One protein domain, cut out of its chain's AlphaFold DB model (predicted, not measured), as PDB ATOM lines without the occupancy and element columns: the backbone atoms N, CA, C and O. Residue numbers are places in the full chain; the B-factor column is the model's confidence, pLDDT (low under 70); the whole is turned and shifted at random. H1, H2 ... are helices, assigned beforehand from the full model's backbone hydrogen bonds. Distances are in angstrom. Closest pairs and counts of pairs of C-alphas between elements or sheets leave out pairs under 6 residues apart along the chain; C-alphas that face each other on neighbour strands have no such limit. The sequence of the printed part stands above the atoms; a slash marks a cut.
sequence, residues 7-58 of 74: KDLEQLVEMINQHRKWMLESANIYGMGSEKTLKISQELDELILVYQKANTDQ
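What this domain is: This is residues 7 to 58 of the 74 residues of the protein "Aspartyl-phosphate phosphatase Spo0E family protein" of Lentibacillus cibarius (UniProt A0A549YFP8). The model is a long helical hairpin: one helix, H1, runs the length of the domain, the chain turns at residues 31 to 34, and a second helix of 24 residues, H2, folds back beside it. Side by side, H1 and H2, with 48 of the 52 printed residues, make a slim rod, with the turn of residues 31 to 34 at one end and both ends of the printed part at the other. The printed part has 52 residues with two named helices, H1 then H2, and no named strand; the class is all helix. It is only just loose, close to compact, with a radius of gyration of the C-alphas of 12.2 A, and its C-alphas span 38 by 15 by 9 A.

Where its parts are: H1 holds residues 7 to 30 and measures 34.0 A from C-alpha 7 at (18.655, 20.933, 77.609) to C-alpha 30 at (26.147, 50.842, 91.947). Residues 31 to 34 form a tight link. H2 holds residues 35 to 58 and measures 35.1 A, from C-alpha 35 at (19.516, 51.932, 86.522) to C-alpha 58 at (4.881, 20.407, 81.445).

How they stand to each other: H1 and H2 form a helical hairpin. They touch, with 25 pairs of C-alphas within 8 A, and their closest C-alphas are those of Ser 26 and Thr 37, 5.3 A apart. Their lines stand at a shallow tilt of 21 degrees and they run opposite ways, 10.1 A from centre to centre. In H1 every O i to N i+4 pair is within hydrogen-bond range; in H2 19 of 20 are.

The domain as a whole: The two C-alphas farthest apart are those of Ile 29 and Gln 58, at 38.7 A, while the first and last printed C-alphas, of Lys 7 and Gln 58, are 14.3 A apart. The printed part has no cut and no long link. The mean pLDDT of the printed part is 89.6, and it is under 70 at residue 7 and residues 57 to 58.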
ATOM      1  N   LYS A   7      17.458  20.125  77.849       67.12
ATOM      2  CA  LYS A   7      18.655  20.933  77.609       67.12
ATOM      3  C   LYS A   7      18.383  22.445  77.560       67.12
ATOM      4  O   LYS A   7      19.264  23.227  77.901       67.12
ATOM      5  N   ASP A   8      17.189  22.865  77.148       76.56
ATOM      6  CA  ASP A   8      16.795  24.280  77.089       76.56
ATOM      7  C   ASP A   8      16.406  24.797  78.480       76.56
ATOM      8  O   ASP A   8      16.689  25.943  78.818       76.56
ATOM      9  N   LEU A   9      15.820  23.938  79.323       81.19
ATOM     10  CA  LEU A   9      15.510  24.270  80.717       81.19
ATOM     11  C   LEU A   9      16.775  24.394  81.572       81.19
ATOM     12  O   LEU A   9      16.868  25.325  82.366       81.19
ATOM     13  N   GLU A  10      17.752  23.497  81.407       85.31
ATOM     14  CA  GLU A  10      19.036  23.590  82.118       85.31
ATOM     15  C   GLU A  10      19.799  24.868  81.750       85.31
ATOM     16  O   GLU A  10      20.242  25.591  82.643       85.31
ATOM     17  N   GLN A  11      19.871  25.200  80.456       86.94
ATOM     18  CA  GLN A  11      20.464  26.460  79.992       86.94
ATOM     19  C   GLN A  11      19.738  27.676  80.572       86.94
ATOM     20  O   GLN A  11      20.373  28.631  81.014       86.94
ATOM     21  N   LEU A  12      18.406  27.636  80.628       87.44
ATOM     22  CA  LEU A  12      17.620  28.728  81.186       87.44
ATOM     23  C   LEU A  12      17.878  28.916  82.688       87.44
ATOM     24  O   LEU A  12      18.014  30.045  83.156       87.44
ATOM     25  N   VAL A  13      18.009  27.824  83.445       90.25
ATOM     26  CA  VAL A  13      18.394  27.871  84.866       90.25
ATOM     27  C   VAL A  13      19.807  28.427  85.037       90.25
ATOM     28  O   VAL A  13      20.043  29.231  85.944       90.25
ATOM     29  N   GLU A  14      20.749  28.045  84.175       92.69
ATOM     30  CA  GLU A  14      22.104  28.594  84.194       92.69
ATOM     31  C   GLU A  14      22.101  30.107  83.936       92.69
ATOM     32  O   GLU A  14      22.699  30.860  84.709       92.69
ATOM     33  N   MET A  15      21.346  30.570  82.936       91.25
ATOM     34  CA  MET A  15      21.189  31.996  82.636       91.25
ATOM     35  C   MET A  15      20.569  32.777  83.800       91.25
ATOM     36  O   MET A  15      21.065  33.853  84.138       91.25
ATOM     37  N   ILE A  16      19.537  32.232  84.457       93.06
ATOM     38  CA  ILE A  16      18.928  32.825  85.661       93.06
ATOM     39  C   ILE A  16      19.974  32.971  86.773       93.06
ATOM     40  O   ILE A  16      20.071  34.017  87.415       93.06
ATOM     41  N   ASN A  17      20.787  31.938  87.005       94.81
ATOM     42  CA  ASN A  17      21.820  31.974  88.037       94.81
ATOM     43  C   ASN A  17      22.936  32.974  87.715       94.81
ATOM     44  O   ASN A  17      23.430  33.644  88.624       94.81
ATOM     45  N   GLN A  18      23.319  33.108  86.445       94.69
ATOM     46  CA  GLN A  18      24.274  34.129  86.010       94.69
ATOM     47  C   GLN A  18      23.716  35.542  86.216       94.69
ATOM     48  O   GLN A  18      24.382  36.369  86.837       94.69
ATOM     49  N   HIS A  19      22.468  35.799  85.814       93.25
ATOM     50  CA  HIS A  19      21.837  37.114  85.986       93.25
ATOM     51  C   HIS A  19      21.663  37.487  87.461       93.25
ATOM     52  O   HIS A  19      21.875  38.638  87.832       93.25
ATOM     53  N   ARG A  20      21.377  36.515  88.338       94.94
ATOM     54  CA  ARG A  20      21.375  36.740  89.794       94.94
ATOM     55  C   ARG A  20      22.727  37.222  90.308       94.94
ATOM     56  O   ARG A  20      22.768  38.154  91.107       94.94
ATOM     57  N   LYS A  21      23.826  36.609  89.855       96.38
ATOM     58  CA  LYS A  21      25.179  37.033  90.244       96.38
ATOM     59  C   LYS A  21      25.465  38.448  89.758       96.38
ATOM     60  O   LYS A  21      25.865  39.280  90.562       96.38
ATOM     61  N   TRP A  22      25.169  38.746  88.493       95.56
ATOM     62  CA  TRP A  22      25.364  40.088  87.945       95.56
ATOM     63  C   TRP A  22      24.516  41.146  88.643       95.56
ATOM     64  O   TRP A  22      25.004  42.246  88.884       95.56
ATOM     65  N   MET A  23      23.276  40.827  89.019       94.69
ATOM     66  CA  MET A  23      22.429  41.747  89.777       94.69
ATOM     67  C   MET A  23      23.063  42.071  91.130       94.69
ATOM     68  O   MET A  23      23.128  43.238  91.499       94.69
ATOM     69  N   LEU A  24      23.563  41.060  91.850       95.38
ATOM     70  CA  LEU A  24      24.219  41.248  93.147       95.38
ATOM     71  C   LEU A  24      25.537  42.020  93.022       95.38
ATOM     72  O   LEU A  24      25.791  42.922  93.816       95.38
ATOM     73  N   GLU A  25      26.353  41.709  92.017       96.62
ATOM     74  CA  GLU A  25      27.591  42.441  91.732       96.62
ATOM     75  C   GLU A  25      27.296  43.907  91.389       96.62
ATOM     76  O   GLU A  25      27.908  44.816  91.950       96.62
ATOM     77  N   SER A  26      26.306  44.149  90.529       95.94
ATOM     78  CA  SER A  26      25.860  45.492  90.157       95.94
ATOM     79  C   SER A  26      25.279  46.245  91.355       95.94
ATOM     80  O   SER A  26      25.631  47.401  91.572       95.94
ATOM     81  N   ALA A  27      24.482  45.585  92.199       96.06
ATOM     82  CA  ALA A  27      23.932  46.173  93.417       96.06
ATOM     83  C   ALA A  27      25.035  46.552  94.411       96.06
ATOM     84  O   ALA A  27      24.947  47.594  95.057       96.06
ATOM     85  N   ASN A  28      26.084  45.734  94.514       96.81
ATOM     86  CA  ASN A  28      27.222  45.997  95.389       96.81
ATOM     87  C   ASN A  28      28.079  47.177  94.897       96.81
ATOM     88  O   ASN A  28      28.637  47.908  95.709       96.81
ATOM     89  N   ILE A  29      28.178  47.381  93.578       97.12
ATOM     90  CA  ILE A  29      28.986  48.459  92.979       97.12
ATOM     91  C   ILE A  29      28.192  49.768  92.846       97.12
ATOM     92  O   ILE A  29      28.708  50.842  93.146       97.12
ATOM     93  N   TYR A  30      26.953  49.692  92.364       95.69
ATOM     94  CA  TYR A  30      26.147  50.842  91.947       95.69
ATOM     95  C   TYR A  30      24.934  51.095  92.851       95.69
ATOM     96  O   TYR A  30      24.299  52.143  92.742       95.69
ATOM     97  N   GLY A  31      24.603  50.163  93.747       95.19
ATOM     98  CA  GLY A  31      23.404  50.205  94.579       95.19
ATOM     99  C   GLY A  31      22.190  49.565  93.903       95.19
ATOM    100  O   GLY A  31      22.041  49.591  92.679       95.19
ATOM    101  N   MET A  32      21.280  49.024  94.719       91.38
ATOM    102  CA  MET A  32      20.111  48.271  94.241       91.38
ATOM    103  C   MET A  32      19.163  49.103  93.361       91.38
ATOM    104  O   MET A  32      18.582  48.588  92.413       91.38
ATOM    105  N   GLY A  33      19.030  50.402  93.648       93.12
ATOM    106  CA  GLY A  33      18.192  51.329  92.879       93.12
ATOM    107  C   GLY A  33      18.870  51.932  91.646       93.12
ATOM    108  O   GLY A  33      18.284  52.797  91.001       93.12
ATOM    109  N   SER A  34      20.108  51.536  91.330       96.50
ATOM    110  CA  SER A  34      20.783  52.028  90.131       96.50
ATOM    111  C   SER A  34      20.103  51.507  88.873       96.50
ATOM    112  O   SER A  34      19.692  50.350  88.814       96.50
ATOM    113  N   GLU A  35      20.062  52.327  87.825       96.62
ATOM    114  CA  GLU A  35      19.516  51.932  86.522       96.62
ATOM    115  C   GLU A  35      20.144  50.629  86.006       96.62
ATOM    116  O   GLU A  35      19.446  49.748  85.508       96.62
ATOM    117  N   LYS A  36      21.458  50.456  86.211       92.88
ATOM    118  CA  LYS A  36      22.171  49.225  85.852       92.88
ATOM    119  C   LYS A  36      21.648  48.003  86.602       92.88
ATOM    120  O   LYS A  36      21.453  46.962  85.989       92.88
ATOM    121  N   THR A  37      21.442  48.105  87.914       94.88
ATOM    122  CA  THR A  37      20.932  46.977  88.709       94.88
ATOM    123  C   THR A  37      19.467  46.696  88.395       94.88
ATOM    124  O   THR A  37      19.090  45.536  88.243       94.88
ATOM    125  N   LEU A  38      18.660  47.744  88.212       96.62
ATOM    126  CA  LEU A  38      17.252  47.623  87.839       96.62
ATOM    127  C   LEU A  38      17.078  46.945  86.478       96.62
ATOM    128  O   LEU A  38      16.226  46.072  86.347       96.62
ATOM    129  N   LYS A  39      17.913  47.284  85.490       96.12
ATOM    130  CA  LYS A  39      17.877  46.634  84.177       96.12
ATOM    131  C   LYS A  39      18.179  45.136  84.275       96.12
ATOM    132  O   LYS A  39      17.430  44.331  83.736       96.12
ATOM    133  N   ILE A  40      19.214  44.761  85.031       94.19
ATOM    134  CA  ILE A  40      19.547  43.345  85.253       94.19
ATOM    135  C   ILE A  40      18.408  42.630  86.002       94.19
ATOM    136  O   ILE A  40      18.104  41.482  85.695       94.19
ATOM    137  N   SER A  41      17.744  43.300  86.952       94.38
ATOM    138  CA  SER A  41      16.570  42.749  87.647       94.38
ATOM    139  C   SER A  41      15.410  42.475  86.688       94.38
ATOM    140  O   SER A  41      14.790  41.422  86.782       94.38
ATOM    141  N   GLN A  42      15.133  43.385  85.751       96.00
ATOM    142  CA  GLN A  42      14.072  43.210  84.752       96.00
ATOM    143  C   GLN A  42      14.376  42.042  83.805       96.00
ATOM    144  O   GLN A  42      13.518  41.192  83.579       96.00
ATOM    145  N   GLU A  43      15.613  41.952  83.309       94.12
ATOM    146  CA  GLU A  43      16.065  40.840  82.462       94.12
ATOM    147  C   GLU A  43      15.991  39.496  83.214       94.12
ATOM    148  O   GLU A  43      15.564  38.478  82.666       94.12
ATOM    149  N   LEU A  44      16.340  39.491  84.505       94.19
ATOM    150  CA  LEU A  44      16.208  38.318  85.366       94.19
ATOM    151  C   LEU A  44      14.740  37.886  85.537       94.19
ATOM    152  O   LEU A  44      14.449  36.688  85.469       94.19
ATOM    153  N   ASP A  45      13.825  38.833  85.739       93.88
ATOM    154  CA  ASP A  45      12.393  38.547  85.879       93.88
ATOM    155  C   ASP A  45      11.816  37.916  84.603       93.88
ATOM    156  O   ASP A  45      11.057  36.945  84.676       93.88
ATOM    157  N   GLU A  46      12.226  38.389  83.422       92.62
ATOM    158  CA  GLU A  46      11.833  37.796  82.138       92.62
ATOM    159  C   GLU A  46      12.293  36.338  82.010       92.62
ATOM    160  O   GLU A  46      11.496  35.464  81.652       92.62
ATOM    161  N   LEU A  47      13.548  36.042  82.364       89.56
ATOM    162  CA  LEU A  47      14.080  34.676  82.331       89.56
ATOM    163  C   LEU A  47      13.322  33.744  83.287       89.56
ATOM    164  O   LEU A  47      13.004  32.605  82.929       89.56
ATOM    165  N   ILE A  48      12.973  34.232  84.481       89.88
ATOM    166  CA  ILE A  48      12.167  33.481  85.451       89.88
ATOM    167  C   ILE A  48      10.766  33.205  84.893       89.88
ATOM    168  O   ILE A  48      10.276  32.080  85.020       89.88
ATOM    169  N   LEU A  49      10.128  34.181  84.241       89.94
ATOM    170  CA  LEU A  49       8.813  33.999  83.619       89.94
ATOM    171  C   LEU A  49       8.847  32.960  82.495       89.94
ATOM    172  O   LEU A  49       7.944  32.123  82.407       89.94
ATOM    173  N   VAL A  50       9.880  32.978  81.647       88.00
ATOM    174  CA  VAL A  50      10.063  31.961  80.598       88.00
ATOM    175  C   VAL A  50      10.222  30.579  81.229       88.00
ATOM    176  O   VAL A  50       9.568  29.633  80.790       88.00
ATOM    177  N   TYR A  51      11.007  30.464  82.304       87.69
ATOM    178  CA  TYR A  51      11.215  29.193  82.999       87.69
ATOM    179  C   TYR A  51       9.924  28.670  83.625       87.69
ATOM    180  O   TYR A  51       9.571  27.504  83.457       87.69
ATOM    181  N   GLN A  52       9.173  29.540  84.298       86.00
ATOM    182  CA  GLN A  52       7.892  29.184  84.897       86.00
ATOM    183  C   GLN A  52       6.878  28.732  83.848       86.00
ATOM    184  O   GLN A  52       6.202  27.730  84.072       86.00
ATOM    185  N   LYS A  53       6.782  29.417  82.702       85.81
ATOM    186  CA  LYS A  53       5.907  29.002  81.593       85.81
ATOM    187  C   LYS A  53       6.320  27.641  81.045       85.81
ATOM    188  O   LYS A  53       5.490  26.739  80.981       85.81
ATOM    189  N   ALA A  54       7.611  27.467  80.762       81.94
ATOM    190  CA  ALA A  54       8.162  26.214  80.263       81.94
ATOM    191  C   ALA A  54       7.909  25.033  81.219       81.94
ATOM    192  O   ALA A  54       7.636  23.926  80.761       81.94
ATOM    193  N   ASN A  55       7.939  25.270  82.534       75.38
ATOM    194  CA  ASN A  55       7.675  24.255  83.556       75.38
ATOM    195  C   ASN A  55       6.161  24.036  83.799       75.38
ATOM    196  O   ASN A  55       5.705  22.916  84.027       75.38
ATOM    197  N   THR A  56       5.344  25.090  83.688       70.94
ATOM    198  CA  THR A  56       3.876  25.016  83.826       70.94
ATOM    199  C   THR A  56       3.235  24.276  82.651       70.94
ATOM    200  O   THR A  56       2.309  23.487  82.853       70.94
ATOM    201  N   ASP A  57       3.750  24.461  81.433       57.88
ATOM    202  CA  ASP A  57       3.298  23.717  80.253       57.88
ATOM    203  C   ASP A  57       3.610  22.215  80.357       57.88
ATOM    204  O   ASP A  57       2.854  21.396  79.830       57.88
ATOM    205  N   GLN A  58       4.644  21.818  81.112       54.00
ATOM    206  CA  GLN A  58       4.881  20.407  81.445       54.00
ATOM    207  C   GLN A  58       3.886  19.876  82.492       54.00
ATOM    208  O   GLN A  58       3.401  18.747  82.369       54.00
TER     209      GLN A  58